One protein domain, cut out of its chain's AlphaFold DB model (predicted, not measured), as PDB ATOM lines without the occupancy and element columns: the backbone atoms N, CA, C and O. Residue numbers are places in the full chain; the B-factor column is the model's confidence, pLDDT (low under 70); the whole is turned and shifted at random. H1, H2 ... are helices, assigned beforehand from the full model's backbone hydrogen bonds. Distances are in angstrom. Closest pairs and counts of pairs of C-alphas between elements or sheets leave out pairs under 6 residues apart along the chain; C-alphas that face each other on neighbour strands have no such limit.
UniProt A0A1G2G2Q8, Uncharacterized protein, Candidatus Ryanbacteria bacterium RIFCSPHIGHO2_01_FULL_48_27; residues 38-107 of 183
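AT A GLANCE: This is residues 38 to 107 of the 183 residues of an uncharacterized protein of Candidatus Ryanbacteria bacterium RIFCSPHIGHO2_01_FULL_48_27 (UniProt A0A1G2G2Q8). At one end of the domain H1 crosses the longest helix, H5, and H4 meets the first residues of H5; at the other end sit the short H2 and H3. The printed part has 70 residues with five named helices, H1 to H5 in order, and no named strand: all helix. It is compact, radius of gyration of the C-alphas 12.4 A, spans 34 by 27 by 18 A.

HOW THE PARTS SIT: Start at H5, residues 93 to 105: its residues 93 to 96 alone touch H4, residues 82 to 89, closest C-alphas Ala 86 and Glu 93, 5.6 A. H1, residues 38 to 49, touches H5 with residues 42 to 46 alone, closest C-alphas Arg 42 and Trp 99, 7.6 A. With residues 44 to 48 alone, H1 only just touches H3, residues 71 to 77, over 3 pairs of C-alphas within 8 A, closest Trp 48 and Leu 76, 6.5 A. H3 only just touches H2, residues 60 to 65, over 3 such pairs, closest Leu 63 and Val 74, 6.8 A, about perpendicular at 80 degrees. Every O i to N i+4 pair in H1 to H5 is within hydrogen-bond range.

IN THESE COORDINATES: Find C-alpha 93 at (202.618, 134.704, 115.788); H5 runs 18.7 A to C-alpha 105 at (220.006, 140.116, 119.885).

THE WHOLE: The printed part has no cut and no long link. Look for pLDDT under 70 at residues 53 to 55, 62 to 63, 65 to 69, 73 and 104 to 107.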
ATOM      1  N   MET A  38     200.303 141.447 128.616       78.06
ATOM      2  CA  MET A  38     201.296 141.290 127.547       78.06
ATOM      3  C   MET A  38     202.708 141.034 128.098       78.06
ATOM      4  O   MET A  38     203.449 140.235 127.530       78.06
ATOM      5  N   GLN A  39     203.076 141.674 129.214       75.31
ATOM      6  CA  GLN A  39     204.352 141.419 129.891       75.31
ATOM      7  C   GLN A  39     204.410 140.008 130.488       75.31
ATOM      8  O   GLN A  39     205.393 139.304 130.263       75.31
ATOM      9  N   ALA A  40     203.343 139.561 131.157       75.88
ATOM     10  CA  ALA A  40     203.237 138.199 131.678       75.88
ATOM     11  C   ALA A  40     203.326 137.149 130.557       75.88
ATOM     12  O   ALA A  40     204.099 136.197 130.659       75.88
ATOM     13  N   THR A  41     202.627 137.358 129.438       84.94
ATOM     14  CA  THR A  41     202.712 136.465 128.273       84.94
ATOM     15  C   THR A  41     204.109 136.453 127.655       84.94
ATOM     16  O   THR A  41     204.595 135.397 127.256       84.94
ATOM     17  N   ARG A  42     204.788 137.603 127.593       84.19
ATOM     18  CA  ARG A  42     206.175 137.676 127.113       84.19
ATOM     19  C   ARG A  42     207.129 136.919 128.037       84.19
ATOM     20  O   ARG A  42     208.013 136.232 127.536       84.19
ATOM     21  N   ALA A  43     206.946 137.004 129.355       76.69
ATOM     22  CA  ALA A  43     207.729 136.241 130.327       76.69
ATOM     23  C   ALA A  43     207.494 134.727 130.188       76.69
ATOM     24  O   ALA A  43     208.459 133.969 130.115       76.69
ATOM     25  N   ALA A  44     206.237 134.298 130.042       81.25
ATOM     26  CA  ALA A  44     205.892 132.901 129.775       81.25
ATOM     27  C   ALA A  44     206.485 132.400 128.445       81.25
ATOM     28  O   ALA A  44     207.007 131.291 128.381       81.25
ATOM     29  N   PHE A  45     206.472 133.229 127.395       84.94
ATOM     30  CA  PHE A  45     207.067 132.885 126.100       84.94
ATOM     31  C   PHE A  45     208.589 132.747 126.178       84.94
ATOM     32  O   PHE A  45     209.149 131.811 125.610       84.94
ATOM     33  N   LYS A  46     209.261 133.644 126.912       81.69
ATOM     34  CA  LYS A  46     210.691 133.506 127.211       81.69
ATOM     35  C   LYS A  46     210.945 132.198 127.960       81.69
ATOM     36  O   LYS A  46     211.764 131.415 127.506       81.69
ATOM     37  N   ALA A  47     210.215 131.918 129.040       75.94
ATOM     38  CA  ALA A  47     210.363 130.668 129.784       75.94
ATOM     39  C   ALA A  47     210.170 129.434 128.883       75.94
ATOM     40  O   ALA A  47     210.989 128.523 128.924       75.94
ATOM     41  N   TRP A  48     209.159 129.444 128.010       83.12
ATOM     42  CA  TRP A  48     208.893 128.377 127.043       83.12
ATOM     43  C   TRP A  48     210.027 128.166 126.034       83.12
ATOM     44  O   TRP A  48     210.463 127.034 125.844       83.12
ATOM     45  N   LEU A  49     210.564 129.240 125.444       79.31
ATOM     46  CA  LEU A  49     211.708 129.168 124.521       79.31
ATOM     47  C   LEU A  49     212.976 128.595 125.165       79.31
ATOM     48  O   LEU A  49     213.848 128.086 124.465       79.31
ATOM     49  N   LEU A  50     213.095 128.740 126.481       70.50
ATOM     50  CA  LEU A  50     214.273 128.375 127.257       70.50
ATOM     51  C   LEU A  50     214.193 126.949 127.825       70.50
ATOM     52  O   LEU A  50     215.179 126.455 128.375       70.50
ATOM     53  N   MET A  51     213.046 126.278 127.696       70.06
ATOM     54  CA  MET A  51     212.892 124.898 128.140       70.06
ATOM     55  C   MET A  51     213.607 123.913 127.204       70.06
ATOM     56  O   MET A  51     213.632 124.111 125.987       70.06
ATOM     57  N   PRO A  52     214.153 122.805 127.740       70.88
ATOM     58  CA  PRO A  52     214.641 121.707 126.920       70.88
ATOM     59  C   PRO A  52     213.557 121.205 125.966       70.88
ATOM     60  O   PRO A  52     212.427 120.941 126.372       70.88
ATOM     61  N   HIS A  53     213.921 120.985 124.703       64.38
ATOM     62  CA  HIS A  53     212.991 120.476 123.691       64.38
ATOM     63  C   HIS A  53     212.406 119.096 124.059       64.38
ATOM     64  O   HIS A  53     211.349 118.714 123.572       64.38
ATOM     65  N   THR A  54     213.065 118.343 124.945       64.00
ATOM     66  CA  THR A  54     212.567 117.068 125.482       64.00
ATOM     67  C   THR A  54     211.348 117.223 126.392       64.00
ATOM     68  O   THR A  54     210.634 116.247 126.606       64.00
ATOM     69  N   PHE A  55     211.107 118.419 126.938       67.00
ATOM     70  CA  PHE A  55     209.947 118.708 127.787       67.00
ATOM     71  C   PHE A  55     208.764 119.232 126.968       67.00
ATOM     72  O   PHE A  55     207.618 119.047 127.370       67.00
ATOM     73  N   LEU A  56     209.038 119.846 125.814       73.69
ATOM     74  CA  LEU A  56     208.027 120.460 124.959       73.69
ATOM     75  C   LEU A  56     207.172 119.404 124.247       73.69
ATOM     76  O   LEU A  56     207.677 118.558 123.508       73.69
ATOM     77  N   GLY A  57     205.861 119.461 124.463       72.69
ATOM     78  CA  GLY A  57     204.907 118.475 123.959       72.69
ATOM     79  C   GLY A  57     204.989 117.113 124.656       72.69
ATOM     80  O   GLY A  57     204.413 116.144 124.157       72.69
ATOM     81  N   ALA A  58     205.704 117.009 125.783       74.31
ATOM     82  CA  ALA A  58     205.723 115.793 126.583       74.31
ATOM     83  C   ALA A  58     204.375 115.589 127.295       74.31
ATOM     84  O   ALA A  58     203.723 116.538 127.731       74.31
ATOM     85  N   GLY A  59     203.960 114.328 127.430       74.31
ATOM     86  CA  GLY A  59     202.758 113.977 128.182       74.31
ATOM     87  C   GLY A  59     202.919 114.261 129.677       74.31
ATOM     88  O   GLY A  59     204.012 114.148 130.234       74.31
ATOM     89  N   GLU A  60     201.812 114.572 130.348       75.25
ATOM     90  CA  GLU A  60     201.788 114.913 131.775       75.25
ATOM     91  C   GLU A  60     202.450 113.842 132.664       75.25
ATOM     92  O   GLU A  60     203.162 114.164 133.615       75.25
ATOM     93  N   SER A  61     202.286 112.561 132.325       71.12
ATOM     94  CA  SER A  61     202.933 111.445 133.026       71.12
ATOM     95  C   SER A  61     204.463 111.531 132.992       71.12
ATOM     96  O   SER A  61     205.115 111.306 134.009       71.12
ATOM     97  N   ILE A  62     205.039 111.914 131.851       68.25
ATOM     98  CA  ILE A  62     206.487 112.071 131.668       68.25
ATOM     99  C   ILE A  62     206.982 113.289 132.453       68.25
ATOM    100  O   ILE A  62     207.979 113.195 133.167       68.25
ATOM    101  N   LEU A  63     206.255 114.407 132.396       69.69
ATOM    102  CA  LEU A  63     206.592 115.633 133.131       69.69
ATOM    103  C   LEU A  63     206.598 115.405 134.650       69.69
ATOM    104  O   LEU A  63     207.522 115.839 135.340       69.69
ATOM    105  N   ARG A  64     205.640 114.624 135.164       70.12
ATOM    106  CA  ARG A  64     205.595 114.219 136.577       70.12
ATOM    107  C   ARG A  64     206.781 113.341 136.972       70.12
ATOM    108  O   ARG A  64     207.366 113.563 138.029       70.12
ATOM    109  N   VAL A  65     207.181 112.388 136.123       65.00
ATOM    110  CA  VAL A  65     208.382 111.552 136.348       65.00
ATOM    111  C   VAL A  65     209.661 112.395 136.359       65.00
ATOM    112  O   VAL A  65     210.589 112.105 137.115       65.00
ATOM    113  N   LEU A  66     209.701 113.467 135.566       59.41
ATOM    114  CA  LEU A  66     210.793 114.443 135.545       59.41
ATOM    115  C   LEU A  66     210.773 115.409 136.744       59.41
ATOM    116  O   LEU A  66     211.699 116.202 136.904       59.41
ATOM    117  N   GLY A  67     209.761 115.325 137.613       65.00
ATOM    118  CA  GLY A  67     209.625 116.163 138.806       65.00
ATOM    119  C   GLY A  67     208.971 117.523 138.554       65.00
ATOM    120  O   GLY A  67     209.011 118.382 139.433       65.00
ATOM    121  N   ILE A  68     208.360 117.732 137.384       67.19
ATOM    122  CA  ILE A  68     207.588 118.934 137.068       67.19
ATOM    123  C   ILE A  68     206.152 118.691 137.539       67.19
ATOM    124  O   ILE A  68     205.389 117.953 136.918       67.19
ATOM    125  N   THR A  69     205.806 119.271 138.686       68.75
ATOM    126  CA  THR A  69     204.493 119.095 139.332       68.75
ATOM    127  C   THR A  69     203.665 120.370 139.388       68.75
ATOM    128  O   THR A  69     202.482 120.305 139.712       68.75
ATOM    129  N   ASP A  70     204.286 121.517 139.117       74.06
ATOM    130  CA  ASP A  70     203.603 122.802 139.084       74.06
ATOM    131  C   ASP A  70     202.635 122.858 137.883       74.06
ATOM    132  O   ASP A  70     203.079 122.627 136.755       74.06
ATOM    133  N   PRO A  71     201.328 123.120 138.090       72.31
ATOM    134  CA  PRO A  71     200.334 123.074 137.019       72.31
ATOM    135  C   PRO A  71     200.627 124.033 135.864       72.31
ATOM    136  O   PRO A  71     200.443 123.659 134.708       72.31
ATOM    137  N   GLU A  72     201.113 125.241 136.160       72.31
ATOM    138  CA  GLU A  72     201.422 126.249 135.141       72.31
ATOM    139  C   GLU A  72     202.643 125.827 134.313       72.31
ATOM    140  O   GLU A  72     202.632 125.915 133.082       72.31
ATOM    141  N   ALA A  73     203.673 125.281 134.965       68.50
ATOM    142  CA  ALA A  73     204.837 124.725 134.286       68.50
ATOM    143  C   ALA A  73     204.483 123.507 133.418       68.50
ATOM    144  O   ALA A  73     204.958 123.416 132.286       68.50
ATOM    145  N   VAL A  74     203.641 122.589 133.910       76.62
ATOM    146  CA  VAL A  74     203.145 121.441 133.127       76.62
ATOM    147  C   VAL A  74     202.404 121.937 131.893       76.62
ATOM    148  O   VAL A  74     202.680 121.497 130.777       76.62
ATOM    149  N   GLU A  75     201.505 122.896 132.080       79.50
ATOM    150  CA  GLU A  75     200.695 123.451 131.009       79.50
ATOM    151  C   GLU A  75     201.540 124.129 129.918       79.50
ATOM    152  O   GLU A  75     201.222 124.017 128.728       79.50
ATOM    153  N   LEU A  76     202.616 124.806 130.318       80.00
ATOM    154  CA  LEU A  76     203.590 125.423 129.422       80.00
ATOM    155  C   LEU A  76     204.438 124.369 128.692       80.00
ATOM    156  O   LEU A  76     204.675 124.505 127.492       80.00
ATOM    157  N   CYS A  77     204.868 123.310 129.387       77.56
ATOM    158  CA  CYS A  77     205.639 122.203 128.806       77.56
ATOM    159  C   CYS A  77     204.833 121.426 127.763       77.56
ATOM    160  O   CYS A  77     205.387 120.943 126.785       77.56
ATOM    161  N   MET A  78     203.516 121.319 127.922       81.88
ATOM    162  CA  MET A  78     202.670 120.612 126.957       81.88
ATOM    163  C   MET A  78     202.554 121.326 125.600       81.88
ATOM    164  O   MET A  78     202.096 120.720 124.635       81.88
ATOM    165  N   ILE A  79     202.974 122.591 125.501       86.69
ATOM    166  CA  ILE A  79     202.975 123.352 124.249       86.69
ATOM    167  C   ILE A  79     204.196 122.946 123.424       86.69
ATOM    168  O   ILE A  79     205.337 123.187 123.830       86.69
ATOM    169  N   LYS A  80     203.972 122.364 122.247       85.06
ATOM    170  CA  LYS A  80     205.042 121.864 121.380       85.06
ATOM    171  C   LYS A  80     205.546 122.926 120.415       85.06
ATOM    172  O   LYS A  80     206.739 122.980 120.125       85.06
ATOM    173  N   THR A  81     204.645 123.751 119.888       87.94
ATOM    174  CA  THR A  81     204.961 124.679 118.794       87.94
ATOM    175  C   THR A  81     204.671 126.137 119.145       87.94
ATOM    176  O   THR A  81     203.833 126.454 119.988       87.94
ATOM    177  N   GLN A  82     205.359 127.054 118.457       85.75
ATOM    178  CA  GLN A  82     205.130 128.494 118.607       85.75
ATOM    179  C   GLN A  82     203.696 128.880 118.204       85.75
ATOM    180  O   GLN A  82     203.101 129.763 118.819       85.75
ATOM    181  N   SER A  83     203.126 128.198 117.211       88.56
ATOM    182  CA  SER A  83     201.753 128.420 116.761       88.56
ATOM    183  C   SER A  83     200.732 127.962 117.814       88.56
ATOM    184  O   SER A  83     199.771 128.678 118.084       88.56
ATOM    185  N   GLU A  84     200.964 126.834 118.496       89.12
ATOM    186  CA  GLU A  84     200.144 126.419 119.650       89.12
ATOM    187  C   GLU A  84     200.221 127.432 120.798       89.12
ATOM    188  O   GLU A  84     199.196 127.781 121.389       89.12
ATOM    189  N   PHE A  85     201.418 127.959 121.079       90.50
ATOM    190  CA  PHE A  85     201.602 129.022 122.068       90.50
ATOM    191  C   PHE A  85     200.785 130.271 121.699       90.50
ATOM    192  O   PHE A  85     200.083 130.837 122.541       90.50
ATOM    193  N   ALA A  86     200.852 130.689 120.431       89.50
ATOM    194  CA  ALA A  86     200.133 131.843 119.894       89.50
ATOM    195  C   ALA A  86     198.616 131.714 120.099       89.50
ATOM    196  O   ALA A  86     197.979 132.632 120.622       89.50
ATOM    197  N   VAL A  87     198.058 130.547 119.759       91.25
ATOM    198  CA  VAL A  87     196.636 130.232 119.952       91.25
ATOM    199  C   VAL A  87     196.269 130.268 121.434       91.25
ATOM    200  O   VAL A  87     195.299 130.924 121.814       91.25
ATOM    201  N   LYS A  88     197.067 129.617 122.283       86.56
ATOM    202  CA  LYS A  88     196.773 129.468 123.711       86.56
ATOM    203  C   LYS A  88     196.769 130.789 124.472       86.56
ATOM    204  O   LYS A  88     195.889 131.028 125.295       86.56
ATOM    205  N   PHE A  89     197.729 131.661 124.182       86.19
ATOM    206  CA  PHE A  89     197.855 132.952 124.861       86.19
ATOM    207  C   PHE A  89     197.178 134.110 124.111       86.19
ATOM    208  O   PHE A  89     197.186 135.242 124.605       86.19
ATOM    209  N   GLY A  90     196.567 133.847 122.949       88.19
ATOM    210  CA  GLY A  90     195.886 134.855 122.132       88.19
ATOM    211  C   GLY A  90     196.835 135.936 121.611       88.19
ATOM    212  O   GLY A  90     196.491 137.120 121.629       88.19
ATOM    213  N   VAL A  91     198.043 135.544 121.200       90.12
ATOM    214  CA  VAL A  91     199.084 136.444 120.684       90.12
ATOM    215  C   VAL A  91     199.308 136.177 119.205       90.12
ATOM    216  O   VAL A  91     199.314 135.036 118.764       90.12
ATOM    217  N   PHE A  92     199.536 137.235 118.430       90.00
ATOM    218  CA  PHE A  92     199.889 137.104 117.021       90.00
ATOM    219  C   PHE A  92     201.272 136.462 116.862       90.00
ATOM    220  O   PHE A  92     202.257 136.911 117.446       90.00
ATOM    221  N   GLU A  93     201.371 135.440 116.018       86.94
ATOM    222  CA  GLU A  93     202.618 134.704 115.788       86.94
ATOM    223  C   GLU A  93     203.803 135.588 115.332       86.94
ATOM    224  O   GLU A  93     204.910 135.399 115.848       86.94
ATOM    225  N   PRO A  94     203.620 136.628 114.485       91.31
ATOM    226  CA  PRO A  94     204.690 137.584 114.185       91.31
ATOM    227  C   PRO A  94     205.234 138.325 115.416       91.31
ATOM    228  O   PRO A  94     206.422 138.651 115.466       91.31
ATOM    229  N   THR A  95     204.396 138.573 116.430       88.38
ATOM    230  CA  THR A  95     204.817 139.190 117.697       88.38
ATOM    231  C   THR A  95     205.760 138.267 118.466       88.38
ATOM    232  O   THR A  95     206.792 138.726 118.954       88.38
ATOM    233  N   LEU A  96     205.466 136.965 118.500       88.75
ATOM    234  CA  LEU A  96     206.339 135.957 119.108       88.75
ATOM    235  C   LEU A  96     207.687 135.870 118.378       88.75
ATOM    236  O   LEU A  96     208.743 135.886 119.010       88.75
ATOM    237  N   SER A  97     207.671 135.880 117.042       87.44
ATOM    238  CA  SER A  97     208.891 135.895 116.222       87.44
ATOM    239  C   SER A  97     209.754 137.134 116.475       87.44
ATOM    240  O   SER A  97     210.982 137.032 116.529       87.44
ATOM    241  N   ARG A  98     209.136 138.303 116.671       85.00
ATOM    242  CA  ARG A  98     209.843 139.528 117.066       85.00
ATOM    243  C   ARG A  98     210.481 139.384 118.451       85.00
ATOM    244  O   ARG A  98     211.664 139.677 118.588       85.00
ATOM    245  N   TRP A  99     209.746 138.891 119.448       86.62
ATOM    246  CA  TRP A  99     210.287 138.678 120.798       86.62
ATOM    247  C   TRP A  99     211.433 137.671 120.825       86.62
ATOM    248  O   TRP A  99     212.408 137.880 121.542       86.62
ATOM    249  N   LYS A 100     211.351 136.613 120.015       82.88
ATOM    250  CA  LYS A 100     212.434 135.640 119.857       82.88
ATOM    251  C   LYS A 100     213.703 136.308 119.316       82.88
ATOM    252  O   LYS A 100     214.776 136.108 119.871       82.88
ATOM    253  N   LYS A 101     213.587 137.146 118.279       81.25
ATOM    254  CA  LYS A 101     214.722 137.915 117.731       81.25
ATOM    255  C   LYS A 101     215.309 138.895 118.750       81.25
ATOM    256  O   LYS A 101     216.522 138.988 118.868       81.25
ATOM    257  N   GLU A 102     214.461 139.595 119.500       79.12
ATOM    258  CA  GLU A 102     214.896 140.501 120.572       79.12
ATOM    259  C   GLU A 102     215.677 139.758 121.668       79.12
ATOM    260  O   GLU A 102     216.673 140.282 122.150       79.12
ATOM    261  N   LEU A 103     215.277 138.528 122.016       72.69
ATOM    262  CA  LEU A 103     215.995 137.687 122.979       72.69
ATOM    263  C   LEU A 103     217.369 137.234 122.458       72.69
ATOM    264  O   LEU A 103     218.319 137.183 123.226       72.69
ATOM    265  N   HIS A 104     217.486 136.919 121.165       66.56
ATOM    266  CA  HIS A 104     218.767 136.535 120.558       66.56
ATOM    267  C   HIS A 104     219.733 137.715 120.383       66.56
ATOM    268  O   HIS A 104     220.942 137.521 120.449       66.56
ATOM    269  N   ASN A 105     219.205 138.919 120.148       67.88
ATOM    270  CA  ASN A 105     220.006 140.116 119.885       67.88
ATOM    271  C   ASN A 105     220.330 140.917 121.156       67.88
ATOM    272  O   ASN A 105     221.290 141.684 121.171       67.88
ATOM    273  N   GLY A 106     219.516 140.787 122.205       58.03
ATOM    274  CA  GLY A 106     219.768 141.392 123.505       58.03
ATOM    275  C   GLY A 106     220.670 140.500 124.351       58.03
ATOM    276  O   GLY A 106     220.486 139.289 124.396       58.03
ATOM    277  N   ASN A 107     221.598 141.094 125.101       52.06
ATOM    278  CA  ASN A 107     222.425 140.402 126.098       52.06
ATOM    279  C   ASN A 107     221.605 139.957 127.343       52.06
ATOM    280  O   ASN A 107     222.118 139.876 128.455       52.06
TER     281      ASN A 107